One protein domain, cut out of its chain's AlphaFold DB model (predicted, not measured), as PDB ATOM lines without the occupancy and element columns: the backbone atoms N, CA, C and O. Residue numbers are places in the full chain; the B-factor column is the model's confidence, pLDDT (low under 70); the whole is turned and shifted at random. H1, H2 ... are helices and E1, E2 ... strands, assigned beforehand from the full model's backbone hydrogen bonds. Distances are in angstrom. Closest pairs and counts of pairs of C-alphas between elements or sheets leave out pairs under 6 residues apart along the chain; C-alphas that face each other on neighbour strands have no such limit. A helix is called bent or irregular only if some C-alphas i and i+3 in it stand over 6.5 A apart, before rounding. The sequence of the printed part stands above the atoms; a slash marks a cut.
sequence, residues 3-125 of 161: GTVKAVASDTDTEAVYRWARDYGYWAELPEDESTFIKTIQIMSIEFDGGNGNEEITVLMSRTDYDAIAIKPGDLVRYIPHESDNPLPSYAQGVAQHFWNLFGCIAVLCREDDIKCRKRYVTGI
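What this domain is: This is residues 3 to 125 of the 161 residues of an uncharacterized protein of Marinobacterium aestuarii (UniProt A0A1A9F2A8). The core is one antiparallel sheet of five strands, curled like part of a barrel and folded back on itself, so that the hairpin E2 and E3 faces E4 and E5 with E1 as the hinge. Four helices, H1 to H4, gather at the end of this partial barrel where E2 begins and E3 ends, while the short H5 sits at the opposite end, next to the end of E5. The printed part has 123 residues, with five named helices and five named strands in the order E1 H1 H2 E2 E3 H3 E4 H4 E5 H5; the class is mixed, helices and strands, and the sheet order is E3 E2 E1 E4 E5. The whole is compact, with a radius of gyration of the C-alphas of 15.0 A and spans of 44 by 31 by 26 A.

How they stand to each other: Begin with the hairpin of E2, residues 41 to 50, and E3, residues 53 to 62; look at N 44 and O 59, 3.0 A apart and within hydrogen-bond range. Beside E2 find E1, residues 3 to 8, where N 6 and O 45 are within hydrogen-bond range at 2.8 A. The pairing of E1 is staggered: its residues 4 to 8 pair with E2, and its residues 3 to 4 with E4, residues 76 to 81, where N 77 and O 3 are 2.8 A apart. Next comes E5, residues 104 to 110, an edge strand like E3; N 107 and O 78 of E4 are within hydrogen-bond range at 2.9 A. These neighbour pairs are antiparallel, and together they form a folded sheet, one sheet bent back into two leaves that face each other: E3 and E2 face E4 and E5. The two edge strands come closest at the C-alphas of Met 61 and Gly 104, 5.9 A apart. H3, residues 63 to 69, is on the sheet at a height of 7.6 A, over none of the strands; its closest C-alphas to E2 are Arg 63 and Gln 42, at 5.0 A. H2, residues 34 to 40, only just touches H3, with 3 pairs of C-alphas within 8 A, the closest being Thr 40 and Arg 63 at 5.3 A. H1, residues 11 to 23, touches H2 at the C-alphas of Thr 14 and Ile 38, 6.2 A apart, at a steep tilt of 55 degrees, opposite ways. H1 only grazes the sheet, with its residues 11 to 17. H4, residues 96 to 100, only grazes the sheet and is close to H2 but not clearly touching it, with the C-alphas of Thr 40 and Ala 96 7.2 A apart. H5, residues 115 to 118, only grazes the sheet too; its closest C-alphas to E5 are Cys 117 and Cys 110, at 5.8 A. H5 and H1 are apart. In H1, H2, H3 and H4 every O i to N i+4 pair is within hydrogen-bond range; H5 is too short for such a pair.

Where its parts are: Find C-alpha 3 at (203.828, 98.299, 217.418), where E1 begins. H1 starts at C-alpha 11, (202.833, 121.002, 219.306), and runs 18.3 A. E2 is 26.2 A long and E3 29.1 A. E4 measures 16.8 A and E5 18.3 A, ending at C-alpha 110, (194.882, 98.172, 212.050).

The domain as a whole: The C-alphas farthest apart are those of Glu 32 and Lys 116, 44.9 A. The printed part has no cut. The link from E4 to H4, residues 82 to 95, is long. The mean pLDDT of the printed part is 85.5; look for values under 70 at residues 51 to 52, 83 to 97 and 101.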
ATOM      1  N   GLY A   3     204.236  97.984 216.055       95.06
ATOM      2  CA  GLY A   3     203.828  98.299 217.418       95.06
ATOM      3  C   GLY A   3     202.540  99.104 217.472       95.06
ATOM      4  O   GLY A   3     201.967  99.466 216.443       95.06
ATOM      5  N   THR A   4     202.065  99.347 218.684       97.12
ATOM      6  CA  THR A   4     200.851 100.117 218.949       97.12
ATOM      7  C   THR A   4     201.227 101.561 219.250       97.12
ATOM      8  O   THR A   4     202.104 101.820 220.068       97.12
ATOM      9  N   VAL A   5     200.559 102.521 218.617       97.31
ATOM     10  CA  VAL A   5     200.748 103.941 218.928       97.31
ATOM     11  C   VAL A   5     200.286 104.186 220.358       97.31
ATOM     12  O   VAL A   5     199.110 104.014 220.670       97.31
ATOM     13  N   LYS A   6     201.198 104.599 221.233       97.19
ATOM     14  CA  LYS A   6     200.880 104.883 222.634       97.19
ATOM     15  C   LYS A   6     200.448 106.328 222.831       97.19
ATOM     16  O   LYS A   6     199.473 106.604 223.522       97.19
ATOM     17  N   ALA A   7     201.170 107.247 222.199       96.75
ATOM     18  CA  ALA A   7     200.920 108.674 222.301       96.75
ATOM     19  C   ALA A   7     201.303 109.376 221.001       96.75
ATOM     20  O   ALA A   7     202.278 109.002 220.348       96.75
ATOM     21  N   VAL A   8     200.554 110.420 220.663       96.12
ATOM     22  CA  VAL A   8     200.878 111.352 219.583       96.12
ATOM     23  C   VAL A   8     201.143 112.702 220.233       96.12
ATOM     24  O   VAL A   8     200.308 113.187 220.995       96.12
ATOM     25  N   ALA A   9     202.322 113.266 219.981       95.56
ATOM     26  CA  ALA A   9     202.765 114.508 220.595       95.56
ATOM     27  C   ALA A   9     201.893 115.689 220.144       95.56
ATOM     28  O   ALA A   9     201.568 115.815 218.961       95.56
ATOM     29  N   SER A  10     201.559 116.577 221.078       95.12
ATOM     30  CA  SER A  10     201.057 117.909 220.736       95.12
ATOM     31  C   SER A  10     202.183 118.801 220.190       95.12
ATOM     32  O   SER A  10     203.363 118.442 220.238       95.12
ATOM     33  N   ASP A  11     201.837 119.996 219.704       94.12
ATOM     34  CA  ASP A  11     202.833 121.002 219.306       94.12
ATOM     35  C   ASP A  11     203.748 121.369 220.479       94.12
ATOM     36  O   ASP A  11     204.966 121.400 220.325       94.12
ATOM     37  N   THR A  12     203.174 121.531 221.673       94.69
ATOM     38  CA  THR A  12     203.916 121.820 222.905       94.69
ATOM     39  C   THR A  12     204.880 120.693 223.278       94.69
ATOM     40  O   THR A  12     206.009 120.948 223.696       94.69
ATOM     41  N   ASP A  13     204.466 119.434 223.117       95.19
ATOM     42  CA  ASP A  13     205.352 118.290 223.369       95.19
ATOM     43  C   ASP A  13     206.482 118.240 222.330       95.19
ATOM     44  O   ASP A  13     207.633 117.959 222.659       95.19
ATOM     45  N   THR A  14     206.166 118.566 221.074       93.38
ATOM     46  CA  THR A  14     207.129 118.610 219.967       93.38
ATOM     47  C   THR A  14     208.185 119.696 220.187       93.38
ATOM     48  O   THR A  14     209.373 119.441 219.987       93.38
ATOM     49  N   GLU A  15     207.777 120.872 220.673       92.69
ATOM     50  CA  GLU A  15     208.677 121.941 221.125       92.69
ATOM     51  C   GLU A  15     209.628 121.455 222.221       92.69
ATOM     52  O   GLU A  15     210.844 121.637 222.128       92.69
ATOM     53  N   ALA A  16     209.083 120.809 223.255       93.38
ATOM     54  CA  ALA A  16     209.875 120.319 224.376       93.38
ATOM     55  C   ALA A  16     210.921 119.286 223.926       93.38
ATOM     56  O   ALA A  16     212.079 119.368 224.340       93.38
ATOM     57  N   VAL A  17     210.539 118.357 223.041       91.06
ATOM     58  CA  VAL A  17     211.461 117.360 222.479       91.06
ATOM     59  C   VAL A  17     212.533 118.020 221.614       91.06
ATOM     60  O   VAL A  17     213.704 117.670 221.753       91.06
ATOM     61  N   TYR A  18     212.173 118.990 220.766       90.56
ATOM     62  CA  TYR A  18     213.138 119.716 219.937       90.56
ATOM     63  C   TYR A  18     214.207 120.411 220.780       90.56
ATOM     64  O   TYR A  18     215.401 120.197 220.561       90.56
ATOM     65  N   ARG A  19     213.789 121.187 221.786       91.19
ATOM     66  CA  ARG A  19     214.718 121.892 222.680       91.19
ATOM     67  C   ARG A  19     215.602 120.919 223.445       91.19
ATOM     68  O   ARG A  19     216.817 121.068 223.430       91.19
ATOM     69  N   TRP A  20     215.011 119.875 224.028       92.69
ATOM     70  CA  TRP A  20     215.768 118.851 224.744       92.69
ATOM     71  C   TRP A  20     216.806 118.171 223.839       92.69
ATOM     72  O   TRP A  20     217.974 118.063 224.205       92.69
ATOM     73  N   ALA A  21     216.431 117.765 222.626       89.56
ATOM     74  CA  ALA A  21     217.354 117.093 221.716       89.56
ATOM     75  C   ALA A  21     218.501 118.011 221.253       89.56
ATOM     76  O   ALA A  21     219.627 117.547 221.047       89.56
ATOM     77  N   ARG A  22     218.238 119.316 221.120       88.44
ATOM     78  CA  ARG A  22     219.253 120.338 220.832       88.44
ATOM     79  C   ARG A  22     220.192 120.563 222.015       88.44
ATOM     80  O   ARG A  22     221.404 120.505 221.822       88.44
ATOM     81  N   ASP A  23     219.653 120.745 223.218       91.38
ATOM     82  CA  ASP A  23     220.425 121.013 224.439       91.38
ATOM     83  C   ASP A  23     221.396 119.873 224.782       91.38
ATOM     84  O   ASP A  23     222.487 120.110 225.301       91.38
ATOM     85  N   TYR A  24     221.027 118.634 224.451       92.69
ATOM     86  CA  TYR A  24     221.864 117.446 224.649       92.69
ATOM     87  C   TYR A  24     222.747 117.101 223.438       92.69
ATOM     88  O   TYR A  24     223.474 116.109 223.467       92.69
ATOM     89  N   GLY A  25     222.713 117.909 222.374       88.25
ATOM     90  CA  GLY A  25     223.568 117.745 221.199       88.25
ATOM     91  C   GLY A  25     223.178 116.600 220.261       88.25
ATOM     92  O   GLY A  25     223.915 116.329 219.315       88.25
ATOM     93  N   TYR A  26     222.024 115.955 220.461       84.06
ATOM     94  CA  TYR A  26     221.543 114.893 219.571       84.06
ATOM     95  C   TYR A  26     221.256 115.414 218.160       84.06
ATOM     96  O   TYR A  26     221.481 114.706 217.183       84.06
ATOM     97  N   TRP A  27     220.797 116.664 218.047       84.62
ATOM     98  CA  TRP A  27     220.380 117.291 216.788       84.62
ATOM     99  C   TRP A  27     221.187 118.553 216.452       84.62
ATOM    100  O   TRP A  27     220.634 119.561 216.004       84.62
ATOM    101  N   ALA A  28     222.503 118.517 216.678       76.12
ATOM    102  CA  ALA A  28     223.389 119.670 216.484       76.12
ATOM    103  C   ALA A  28     223.382 120.228 215.044       76.12
ATOM    104  O   ALA A  28     223.505 121.438 214.853       76.12
ATOM    105  N   GLU A  29     223.180 119.369 214.043       76.69
ATOM    106  CA  GLU A  29     223.196 119.735 212.617       76.69
ATOM    107  C   GLU A  29     221.845 120.236 212.081       76.69
ATOM    108  O   GLU A  29     221.767 120.710 210.946       76.69
ATOM    109  N   LEU A  30     220.772 120.144 212.875       77.62
ATOM    110  CA  LEU A  30     219.469 120.660 212.461       77.62
ATOM    111  C   LEU A  30     219.432 122.193 212.519       77.62
ATOM    112  O   LEU A  30     220.055 122.785 213.405       77.62
ATOM    113  N   PRO A  31     218.661 122.848 211.628       78.25
ATOM    114  CA  PRO A  31     218.396 124.279 211.727       78.25
ATOM    115  C   PRO A  31     217.845 124.660 213.108       78.25
ATOM    116  O   PRO A  31     217.027 123.925 213.658       78.25
ATOM    117  N   GLU A  32     218.235 125.831 213.622       79.81
ATOM    118  CA  GLU A  32     217.752 126.401 214.900       79.81
ATOM    119  C   GLU A  32     216.276 126.836 214.872       79.81
ATOM    120  O   GLU A  32     215.715 127.229 215.893       79.81
ATOM    121  N   ASP A  33     215.637 126.787 213.702       83.00
ATOM    122  CA  ASP A  33     214.243 127.177 213.539       83.00
ATOM    123  C   ASP A  33     213.285 126.094 214.057       83.00
ATOM    124  O   ASP A  33     212.788 125.237 213.318       83.00
ATOM    125  N   GLU A  34     212.994 126.192 215.350       87.44
ATOM    126  CA  GLU A  34     211.981 125.411 216.061       87.44
ATOM    127  C   GLU A  34     210.604 125.469 215.377       87.44
ATOM    128  O   GLU A  34     209.907 124.459 215.271       87.44
ATOM    129  N   SER A  35     210.210 126.633 214.848       88.62
ATOM    130  CA  SER A  35     208.881 126.815 214.259       88.62
ATOM    131  C   SER A  35     208.699 125.993 212.982       88.62
ATOM    132  O   SER A  35     207.613 125.468 212.719       88.62
ATOM    133  N   THR A  36     209.768 125.851 212.197       85.94
ATOM    134  CA  THR A  36     209.778 124.999 211.006       85.94
ATOM    135  C   THR A  36     209.763 123.526 211.395       85.94
ATOM    136  O   THR A  36     209.057 122.747 210.751       85.94
ATOM    137  N   PHE A  37     210.465 123.140 212.463       87.00
ATOM    138  CA  PHE A  37     210.433 121.771 212.975       87.00
ATOM    139  C   PHE A  37     209.005 121.352 213.355       87.00
ATOM    140  O   PHE A  37     208.490 120.386 212.802       87.00
ATOM    141  N   ILE A  38     208.305 122.129 214.187       89.19
ATOM    142  CA  ILE A  38     206.933 121.806 214.625       89.19
ATOM    143  C   ILE A  38     205.964 121.693 213.439       89.19
ATOM    144  O   ILE A  38     205.095 120.823 213.404       89.19
ATOM    145  N   LYS A  39     206.095 122.569 212.436       88.19
ATOM    146  CA  LYS A  39     205.218 122.551 211.251       88.19
ATOM    147  C   LYS A  39     205.477 121.366 210.332       88.19
ATOM    148  O   LYS A  39     204.584 120.968 209.590       88.19
ATOM    149  N   THR A  40     206.691 120.833 210.360       86.12
ATOM    150  CA  THR A  40     207.123 119.784 209.438       86.12
ATOM    151  C   THR A  40     206.994 118.406 210.087       86.12
ATOM    152  O   THR A  40     206.772 117.430 209.375       86.12
ATOM    153  N   ILE A  41     207.155 118.304 211.412       87.69
ATOM    154  CA  ILE A  41     207.367 117.036 212.115       87.69
ATOM    155  C   ILE A  41     206.187 116.714 213.017       87.69
ATOM    156  O   ILE A  41     205.762 117.538 213.821       87.69
ATOM    157  N   GLN A  42     205.723 115.473 212.934       92.50
ATOM    158  CA  GLN A  42     204.887 114.857 213.949       92.50
ATOM    159  C   GLN A  42     205.701 113.815 214.721       92.50
ATOM    160  O   GLN A  42     206.286 112.907 214.129       92.50
ATOM    161  N   ILE A  43     205.694 113.924 216.050       93.88
ATOM    162  CA  ILE A  43     206.331 112.966 216.963       93.88
ATOM    163  C   ILE A  43     205.271 112.036 217.556       93.88
ATOM    164  O   ILE A  43     204.153 112.460 217.864       93.88
ATOM    165  N   MET A  44     205.611 110.761 217.727       95.25
ATOM    166  CA  MET A  44     204.777 109.788 218.431       95.25
ATOM    167  C   MET A  44     205.621 108.743 219.161       95.25
ATOM    168  O   MET A  44     206.775 108.507 218.808       95.25
ATOM    169  N   SER A  45     205.031 108.113 220.175       95.62
ATOM    170  CA  SER A  45     205.585 106.916 220.813       95.62
ATOM    171  C   SER A  45     204.875 105.683 220.269       95.62
ATOM    172  O   SER A  45     203.640 105.647 220.214       95.62
ATOM    173  N   ILE A  46     205.655 104.679 219.876       95.50
ATOM    174  CA  ILE A  46     205.157 103.350 219.528       95.50
ATOM    175  C   ILE A  46     205.624 102.371 220.602       95.50
ATOM    176  O   ILE A  46     206.821 102.242 220.852       95.50
ATOM    177  N   GLU A  47     204.666 101.673 221.200       95.44
ATOM    178  CA  GLU A  47     204.882 100.589 222.151       95.44
ATOM    179  C   GLU A  47     204.911  99.238 221.426       95.44
ATOM    180  O   GLU A  47     204.117  98.987 220.513       95.44
ATOM    181  N   PHE A  48     205.811  98.353 221.835       91.88
ATOM    182  CA  PHE A  48     205.928  96.994 221.317       91.88
ATOM    183  C   PHE A  48     206.359  96.028 222.423       91.88
ATOM    184  O   PHE A  48     206.915  96.435 223.443       91.88
ATOM    185  N   ASP A  49     206.098  94.740 222.214       85.38
ATOM    186  CA  ASP A  49     206.575  93.682 223.098       85.38
ATOM    187  C   ASP A  49     208.082  93.489 222.854       85.38
ATOM    188  O   ASP A  49     208.486  93.003 221.799       85.38
ATOM    189  N   GLY A  50     208.916  93.924 223.799       76.19
ATOM    190  CA  GLY A  50     210.365  93.726 223.796       76.19
ATOM    191  C   GLY A  50     210.805  92.625 224.764       76.19
ATOM    192  O   GLY A  50     210.017  92.107 225.564       76.19
ATOM    193  N   GLY A  51     212.093  92.270 224.723       67.62
ATOM    194  CA  GLY A  51     212.667  91.201 225.546       67.62
ATOM    195  C   GLY A  51     212.499  91.400 227.061       67.62
ATOM    196  O   GLY A  51     212.483  90.421 227.807       67.62
ATOM    197  N   ASN A  52     212.314  92.645 227.526       69.44
ATOM    198  CA  ASN A  52     212.109  92.987 228.941       69.44
ATOM    199  C   ASN A  52     210.673  93.438 229.284       69.44
ATOM    200  O   ASN A  52     210.452  94.045 230.335       69.44
ATOM    201  N   GLY A  53     209.691  93.129 228.432       80.88
ATOM    202  CA  GLY A  53     208.297  93.555 228.580       80.88
ATOM    203  C   GLY A  53     207.915  94.616 227.553       80.88
ATOM    204  O   GLY A  53     208.491  94.666 226.473       80.88
ATOM    205  N   ASN A  54     206.932  95.461 227.869       87.81
ATOM    206  CA  ASN A  54     206.534  96.526 226.951       87.81
ATOM    207  C   ASN A  54     207.635  97.582 226.872       87.81
ATOM    208  O   ASN A  54     207.973  98.217 227.874       87.81
ATOM    209  N   GLU A  55     208.157  97.777 225.670       89.69
ATOM    210  CA  GLU A  55     209.153  98.785 225.352       89.69
ATOM    211  C   GLU A  55     208.545  99.851 224.446       89.69
ATOM    212  O   GLU A  55     207.551  99.627 223.753       89.69
ATOM    213  N   GLU A  56     209.135 101.040 224.473       91.56
ATOM    214  CA  GLU A  56     208.661 102.191 223.720       91.56
ATOM    215  C   GLU A  56     209.791 102.822 222.933       91.56
ATOM    216  O   GLU A  56     210.928 102.917 223.397       91.56
ATOM    217  N   ILE A  57     209.447 103.328 221.757       88.75
ATOM    218  CA  ILE A  57     210.364 104.100 220.936       88.75
ATOM    219  C   ILE A  57     209.673 105.342 220.397       88.75
ATOM    220  O   ILE A  57     208.557 105.301 219.872       88.75
ATOM    221  N   THR A  58     210.368 106.467 220.525       91.19
ATOM    222  CA  THR A  58     209.972 107.718 219.891       91.19
ATOM    223  C   THR A  58     210.293 107.640 218.409       91.19
ATOM    224  O   THR A  58     211.444 107.447 218.022       91.19
ATOM    225  N   VAL A  59     209.275 107.817 217.578       90.81
ATOM    226  CA  VAL A  59     209.426 107.918 216.131       90.81
ATOM    227  C   VAL A  59     208.912 109.260 215.653       90.81
ATOM    228  O   VAL A  59     208.061 109.901 216.277       90.81
ATOM    229  N   LEU A  60     209.458 109.688 214.528       89.69
ATOM    230  CA  LEU A  60     209.141 110.959 213.927       89.69
ATOM    231  C   LEU A  60     208.688 110.709 212.478       89.69
ATOM    232  O   LEU A  60     209.230 109.841 211.785       89.69
ATOM    233  N   MET A  61     207.689 111.461 212.022       88.19
ATOM    234  CA  MET A  61     207.192 111.428 210.644       88.19
ATOM    235  C   MET A  61     206.875 112.834 210.133       88.19
ATOM    236  O   MET A  61     206.741 113.773 210.915       88.19
ATOM    237  N   SER A  62     206.703 112.972 208.819       86.88
ATOM    238  CA  SER A  62     206.187 114.208 208.225       86.88
ATOM    239  C   SER A  62     204.777 114.513 208.732       86.88
ATOM    240  O   SER A  62     203.906 113.640 208.755       86.88
ATOM    241  N   ARG A  63     204.526 115.778 209.071       88.31
ATOM    242  CA  ARG A  63     203.201 116.259 209.465       88.31
ATOM    243  C   ARG A  63     202.192 116.173 208.325       88.31
ATOM    244  O   ARG A  63     201.037 115.850 208.560       88.31
ATOM    245  N   THR A  64     202.642 116.349 207.082       85.81
ATOM    246  CA  THR A  64     201.802 116.137 205.895       85.81
ATOM    247  C   THR A  64     201.312 114.692 205.797       85.81
ATOM    248  O   THR A  64     200.132 114.463 205.536       85.81
ATOM    249  N   ASP A  65     202.193 113.718 206.046       84.31
ATOM    250  CA  ASP A  65     201.824 112.298 206.022       84.31
ATOM    251  C   ASP A  65     200.908 111.948 207.208       84.31
ATOM    252  O   ASP A  65     199.956 111.177 207.068       84.31
ATOM    253  N   TYR A  66     201.153 112.559 208.371       90.44
ATOM    254  CA  TYR A  66     200.306 112.401 209.549       90.44
ATOM    255  C   TYR A  66     198.889 112.939 209.316       90.44
ATOM    256  O   TYR A  66     197.922 112.215 209.556       90.44
ATOM    257  N   ASP A  67     198.756 114.163 208.800       89.31
ATOM    258  CA  ASP A  67     197.465 114.813 208.552       89.31
ATOM    259  C   ASP A  67     196.627 114.047 207.512       89.31
ATOM    260  O   ASP A  67     195.397 114.029 207.588       89.31
ATOM    261  N   ALA A  68     197.279 113.365 206.564       87.88
ATOM    262  CA  ALA A  68     196.607 112.546 205.558       87.88
ATOM    263  C   ALA A  68     196.020 111.237 206.123       87.88
ATOM    264  O   ALA A  68     194.985 110.769 205.645       87.88
ATOM    265  N   ILE A  69     196.673 110.626 207.119       86.00
ATOM    266  CA  ILE A  69     196.304 109.303 207.662       86.00
ATOM    267  C   ILE A  69     195.507 109.420 208.976       86.00
ATOM    268  O   ILE A  69     194.695 108.537 209.292       86.00
ATOM    269  N   ALA A  70     195.725 110.511 209.721       87.50
ATOM    270  CA  ALA A  70     195.206 110.780 211.060       87.50
ATOM    271  C   ALA A  70     195.435 109.592 212.011       87.50
ATOM    272  O   ALA A  70     194.498 108.888 212.406       87.50
ATOM    273  N   ILE A  71     196.708 109.331 212.317       94.06
ATOM    274  CA  ILE A  71     197.145 108.258 213.222       94.06
ATOM    275  C   ILE A  71     196.699 108.581 214.651       94.06
ATOM    276  O   ILE A  71     196.826 109.720 215.096       94.06
ATOM    277  N   LYS A  72     196.176 107.591 215.379       95.38
ATOM    278  CA  LYS A  72     195.657 107.780 216.743       95.38
ATOM    279  C   LYS A  72     196.320 106.834 217.741       95.38
ATOM    280  O   LYS A  72     196.741 105.748 217.345       95.38
ATOM    281  N   PRO A  73     196.363 107.198 219.037       97.31
ATOM    282  CA  PRO A  73     196.648 106.235 220.094       97.31
ATOM    283  C   PRO A  73     195.780 104.977 219.948       97.31
ATOM    284  O   PRO A  73     194.597 105.080 219.632       97.31
ATOM    285  N   GLY A  74     196.383 103.805 220.136       96.94
ATOM    286  CA  GLY A  74     195.753 102.496 219.967       96.94
ATOM    287  C   GLY A  74     195.865 101.894 218.559       96.94
ATOM    288  O   GLY A  74     195.682 100.682 218.416       96.94
ATOM    289  N   ASP A  75     196.203 102.682 217.532       97.75
ATOM    290  CA  ASP A  75     196.425 102.157 216.181       97.75
ATOM    291  C   ASP A  75     197.646 101.225 216.154       97.75
ATOM    292  O   ASP A  75     198.703 101.534 216.709       97.75
ATOM    293  N   LEU A  76     197.523 100.088 215.465       97.00
ATOM    294  CA  LEU A  76     198.662  99.228 215.157       97.00
ATOM    295  C   LEU A  76     199.345  99.767 213.904       97.00
ATOM    296  O   LEU A  76     198.730  99.837 212.834       97.00
ATOM    297  N   VAL A  77     200.624 100.097 214.022       96.06
ATOM    298  CA  VAL A  77     201.403 100.727 212.963       96.06
ATOM    299  C   VAL A  77     202.661  99.944 212.628       96.06
ATOM    300  O   VAL A  77     203.229  99.214 213.442       96.06
ATOM    301  N   ARG A  78     203.121 100.155 211.400       93.12
ATOM    302  CA  ARG A  78     204.455  99.803 210.940       93.12
ATOM    303  C   ARG A  78     205.288 101.065 210.801       93.12
ATOM    304  O   ARG A  78     204.887 101.953 210.055       93.12
ATOM    305  N   TYR A  79     206.469 101.077 211.406       90.75
ATOM    306  CA  TYR A  79     207.506 102.085 211.190       90.75
ATOM    307  C   TYR A  79     208.706 101.489 210.444       90.75
ATOM    308  O   TYR A  79     209.189 100.405 210.801       90.75
ATOM    309  N   ILE A  80     209.199 102.207 209.434       86.25
ATOM    310  CA  ILE A  80     210.449 101.912 208.720       86.25
ATOM    311  C   ILE A  80     211.233 103.224 208.583       86.25
ATOM    312  O   ILE A  80     210.687 104.148 207.980       86.25
ATOM    313  N   PRO A  81     212.470 103.331 209.102       79.69
ATOM    314  CA  PRO A  81     213.291 104.528 208.908       79.69
ATOM    315  C   PRO A  81     213.590 104.737 207.420       79.69
ATOM    316  O   PRO A  81     213.688 103.771 206.663       79.69
ATOM    317  N   HIS A  82     213.740 105.986 206.983       76.69
ATOM    318  CA  HIS A  82     214.246 106.233 205.638       76.69
ATOM    319  C   HIS A  82     215.711 105.807 205.533       76.69
ATOM    320  O   HIS A  82     216.510 106.071 206.430       76.69
ATOM    321  N   GLU A  83     216.077 105.188 204.413       65.44
ATOM    322  CA  GLU A  83     217.486 105.017 204.057       65.44
ATOM    323  C   GLU A  83     217.936 106.248 203.260       65.44
ATOM    324  O   GLU A  83     217.228 106.729 202.370       65.44
ATOM    325  N   SER A  84     219.094 106.801 203.623       54.50
ATOM    326  CA  SER A  84     219.627 108.063 203.085       54.50
ATOM    327  C   SER A  84     219.947 108.046 201.580       54.50
ATOM    328  O   SER A  84     220.186 109.096 200.990       54.50
ATOM    329  N   ASP A  85     219.972 106.868 200.960       56.25
ATOM    330  CA  ASP A  85     220.221 106.631 199.535       56.25
ATOM    331  C   ASP A  85     218.938 106.565 198.685       56.25
ATOM    332  O   ASP A  85     219.016 106.565 197.453       56.25
ATOM    333  N   ASN A  86     217.756 106.569 199.309       58.22
ATOM    334  CA  ASN A  86     216.490 106.602 198.584       58.22
ATOM    335  C   ASN A  86     216.167 108.012 198.055       58.22
ATOM    336  O   ASN A  86     216.402 109.011 198.742       58.22
ATOM    337  N   PRO A  87     215.591 108.127 196.841       56.16
ATOM    338  CA  PRO A  87     215.215 109.417 196.280       56.16
ATOM    339  C   PRO A  87     214.181 110.117 197.168       56.16
ATOM    340  O   PRO A  87     213.112 109.575 197.452       56.16
ATOM    341  N   LEU A  88     214.508 111.346 197.577       64.19
ATOM    342  CA  LEU A  88     213.652 112.180 198.416       64.19
ATOM    343  C   LEU A  88     212.323 112.484 197.703       64.19
ATOM    344  O   LEU A  88     212.341 112.926 196.546       64.19
ATOM    345  N   PRO A  89     211.166 112.319 198.366       61.91
ATOM    346  CA  PRO A  89     209.904 112.798 197.828       61.91
ATOM    347  C   PRO A  89     209.942 114.325 197.690       61.91
ATOM    348  O   PRO A  89     210.684 115.018 198.385       61.91
ATOM    349  N   SER A  90     209.123 114.878 196.795       58.69
ATOM    350  CA  SER A  90     209.123 116.318 196.491       58.69
ATOM    351  C   SER A  90     208.880 117.209 197.716       58.69
ATOM    352  O   SER A  90     209.391 118.324 197.760       58.69
ATOM    353  N   TYR A  91     208.153 116.716 198.725       59.00
ATOM    354  CA  TYR A  91     207.920 117.433 199.983       59.00
ATOM    355  C   TYR A  91     209.159 117.500 200.893       59.00
ATOM    356  O   TYR A  91     209.222 118.358 201.767       59.00
ATOM    357  N   ALA A  92     210.144 116.620 200.695       58.41
ATOM    358  CA  ALA A  92     211.384 116.567 201.469       58.41
ATOM    359  C   ALA A  92     212.510 117.428 200.859       58.41
ATOM    360  O   ALA A  92     213.664 117.314 201.264       58.41
ATOM    361  N   GLN A  93     212.203 118.289 199.881       62.47
ATOM    362  CA  GLN A  93     213.175 119.216 199.294       62.47
ATOM    363  C   GLN A  93     213.376 120.473 200.162       62.47
ATOM    364  O   GLN A  93     212.469 120.926 200.860       62.47
ATOM    365  N   GLY A  94     214.565 121.080 200.097       67.50
ATOM    366  CA  GLY A  94     214.885 122.313 200.829       67.50
ATOM    367  C   GLY A  94     215.153 122.070 202.318       67.50
ATOM    368  O   GLY A  94     215.823 121.109 202.674       67.50
ATOM    369  N   VAL A  95     214.641 122.931 203.206       60.84
ATOM    370  CA  VAL A  95     214.903 122.836 204.661       60.84
ATOM    371  C   VAL A  95     214.395 121.512 205.258       60.84
ATOM    372  O   VAL A  95     215.022 120.966 206.161       60.84
ATOM    373  N   ALA A  96     213.323 120.943 204.693       63.19
ATOM    374  CA  ALA A  96     212.788 119.632 205.065       63.19
ATOM    375  C   ALA A  96     213.801 118.481 204.881       63.19
ATOM    376  O   ALA A  96     213.722 117.477 205.586       63.19
ATOM    377  N   GLN A  97     214.795 118.648 203.999       69.94
ATOM    378  CA  GLN A  97     215.850 117.664 203.760       69.94
ATOM    379  C   GLN A  97     216.735 117.446 204.990       69.94
ATOM    380  O   GLN A  97     217.132 116.314 205.253       69.94
ATOM    381  N   HIS A  98     217.014 118.495 205.775       70.31
ATOM    382  CA  HIS A  98     217.805 118.369 207.010       70.31
ATOM    383  C   HIS A  98     217.152 117.427 208.014       70.31
ATOM    384  O   HIS A  98     217.823 116.779 208.810       70.31
ATOM    385  N   PHE A  99     215.831 117.347 207.951       74.06
ATOM    386  CA  PHE A  99     215.036 116.548 208.849       74.06
ATOM    387  C   PHE A  99     214.756 115.141 208.299       74.06
ATOM    388  O   PHE A  99     214.379 114.262 209.064       74.06
ATOM    389  N   TRP A 100     214.985 114.884 207.004       71.25
ATOM    390  CA  TRP A 100     214.657 113.613 206.342       71.25
ATOM    391  C   TRP A 100     215.213 112.378 207.055       71.25
ATOM    392  O   TRP A 100     214.496 111.395 207.234       71.25
ATOM    393  N   ASN A 101     216.468 112.461 207.505       69.69
ATOM    394  CA  ASN A 101     217.165 111.371 208.190       69.69
ATOM    395  C   ASN A 101     216.624 111.094 209.603       69.69
ATOM    396  O   ASN A 101     216.994 110.096 210.212       69.69
ATOM    397  N   LEU A 102     215.769 111.970 210.138       73.56
ATOM    398  CA  LEU A 102     215.106 111.765 211.425       73.56
ATOM    399  C   LEU A 102     213.794 110.985 211.284       73.56
ATOM    400  O   LEU A 102     213.267 110.517 212.294       73.56
ATOM    401  N   PHE A 103     213.237 110.875 210.071       77.50
ATOM    402  CA  PHE A 103     211.909 110.301 209.856       77.50
ATOM    403  C   PHE A 103     211.947 108.934 209.217       77.50
ATOM    404  O   PHE A 103     212.897 108.522 208.556       77.50
ATOM    405  N   GLY A 104     210.841 108.235 209.418       79.06
ATOM    406  CA  GLY A 104     210.522 107.032 208.686       79.06
ATOM    407  C   GLY A 104     209.110 107.080 208.137       79.06
ATOM    408  O   GLY A 104     208.291 107.925 208.504       79.06
ATOM    409  N   CYS A 105     208.812 106.114 207.282       84.75
ATOM    410  CA  CYS A 105     207.461 105.860 206.828       84.75
ATOM    411  C   CYS A 105     206.670 105.164 207.941       84.75
ATOM    412  O   CYS A 105     207.078 104.103 208.426       84.75
ATOM    413  N   ILE A 106     205.508 105.723 208.286       90.19
ATOM    414  CA  ILE A 106     204.549 105.108 209.209       90.19
ATOM    415  C   ILE A 106     203.295 104.713 208.436       90.19
ATOM    416  O   ILE A 106     202.704 105.528 207.734       90.19
ATOM    417  N   ALA A 107     202.885 103.453 208.563       91.06
ATOM    418  CA  ALA A 107     201.652 102.944 207.974       91.06
ATOM    419  C   ALA A 107     200.747 102.362 209.061       91.06
ATOM    420  O   ALA A 107     201.189 101.517 209.837       91.06
ATOM    421  N   VAL A 108     199.478 102.777 209.090       94.75
ATOM    422  CA  VAL A 108     198.455 102.159 209.948       94.75
ATOM    423  C   VAL A 108     198.041 100.828 209.333       94.75
ATOM    424  O   VAL A 108     197.531 100.792 208.215       94.75
ATOM    425  N   LEU A 109     198.264  99.739 210.064       94.69
ATOM    426  CA  LEU A 109     197.867  98.390 209.659       94.69
ATOM    427  C   LEU A 109     196.472  98.043 210.169       94.69
ATOM    428  O   LEU A 109     195.675  97.465 209.434       94.69
ATOM    429  N   CYS A 110     196.175  98.403 211.419       96.69
ATOM    430  CA  CYS A 110     194.882  98.172 212.050       96.69
ATOM    431  C   CYS A 110     194.501  99.372 212.912       96.69
ATOM    432  O   CYS A 110     195.362  99.964 213.562       96.69
ATOM    433  N   ARG A 111     193.204  99.679 212.969       96.62
ATOM    434  CA  ARG A 111     192.667 100.619 213.956       96.62
ATOM    435  C   ARG A 111     192.570  99.961 215.331       96.62
ATOM    436  O   ARG A 111     192.509  98.730 215.417       96.62
ATOM    437  N   GLU A 112     192.557 100.775 216.383       95.69
ATOM    438  CA  GLU A 112     192.443 100.321 217.780       95.69
ATOM    439  C   GLU A 112     191.311  99.295 217.980       95.69
ATOM    440  O   GLU A 112     191.506  98.260 218.630       95.69
ATOM    441  N   ASP A 113     190.154  99.569 217.372       95.62
ATOM    442  CA  ASP A 113     188.908  98.813 217.489       95.62
ATOM    443  C   ASP A 113     188.844  97.565 216.590       95.62
ATOM    444  O   ASP A 113     188.019  96.674 216.820       95.62
ATOM    445  N   ASP A 114     189.753  97.420 215.619       96.56
ATOM    446  CA  ASP A 114     189.818  96.240 214.754       96.56
ATOM    447  C   ASP A 114     190.633  95.104 215.393       96.56
ATOM    448  O   ASP A 114     191.730  94.720 214.970       96.56
ATOM    449  N   ILE A 115     190.040  94.501 216.424       93.56
ATOM    450  CA  ILE A 115     190.618  93.373 217.169       93.56
ATOM    451  C   ILE A 115     190.938  92.189 216.237       93.56
ATOM    452  O   ILE A 115     191.897  91.449 216.469       93.56
ATOM    453  N   LYS A 116     190.142  91.975 215.180       94.56
ATOM    454  CA  LYS A 116     190.354  90.863 214.238       94.56
ATOM    455  C   LYS A 116     191.578  91.096 213.363       94.56
ATOM    456  O   LYS A 116     192.289  90.133 213.080       94.56
ATOM    457  N   CYS A 117     191.811  92.334 212.935       95.00
ATOM    458  CA  CYS A 117     193.021  92.721 212.227       95.00
ATOM    459  C   CYS A 117     194.245  92.571 213.132       95.00
ATOM    460  O   CYS A 117     195.191  91.880 212.761       95.00
ATOM    461  N   ARG A 118     194.193  93.120 214.355       93.25
ATOM    462  CA  ARG A 118     195.331  93.121 215.291       93.25
ATOM    463  C   ARG A 118     195.847  91.718 215.605       93.25
ATOM    464  O   ARG A 118     197.050  91.498 215.590       93.25
ATOM    465  N   LYS A 119     194.948  90.743 215.780       91.62
ATOM    466  CA  LYS A 119     195.295  89.330 216.039       91.62
ATOM    467  C   LYS A 119     196.119  88.648 214.937       91.62
ATOM    468  O   LYS A 119     196.568  87.525 215.142       91.62
ATOM    469  N   ARG A 120     196.267  89.264 213.761       92.00
ATOM    470  CA  ARG A 120     197.055  88.720 212.642       92.00
ATOM    471  C   ARG A 120     198.538  89.063 212.734       92.00
ATOM    472  O   ARG A 120     199.328  88.428 212.045       92.00
ATOM    473  N   TYR A 121     198.888  90.063 213.532       91.56
ATOM    474  CA  TYR A 121     200.234  90.612 213.616       91.56
ATOM    475  C   TYR A 121     200.858  90.302 214.974       91.56
ATOM    476  O   TYR A 121     200.156  90.107 215.965       91.56
ATOM    477  N   VAL A 122     202.185  90.281 215.001       90.31
ATOM    478  CA  VAL A 122     202.992  90.182 216.219       90.31
ATOM    479  C   VAL A 122     203.838  91.448 216.278       90.31
ATOM    480  O   VAL A 122     204.434  91.831 215.269       90.31
ATOM    481  N   THR A 123     203.811  92.157 217.408       91.12
ATOM    482  CA  THR A 123     204.605  93.385 217.569       91.12
ATOM    483  C   THR A 123     206.090  93.043 217.716       91.12
ATOM    484  O   THR A 123     206.433  91.876 217.872       91.12
ATOM    485  N   GLY A 124     206.974  94.024 217.543       90.00
ATOM    486  CA  GLY A 124     208.419  93.831 217.678       90.00
ATOM    487  C   GLY A 124     209.245  94.598 216.649       90.00
ATOM    488  O   GLY A 124     208.733  95.276 215.741       90.00
ATOM    489  N   ILE A 125     210.564  94.486 216.777       89.06
ATOM    490  CA  ILE A 125     211.522  95.028 215.814       89.06
ATOM    491  C   ILE A 125     211.944  93.900 214.882       89.06
ATOM    492  O   ILE A 125     212.341  92.834 215.324       89.06
TER     493      ILE A 125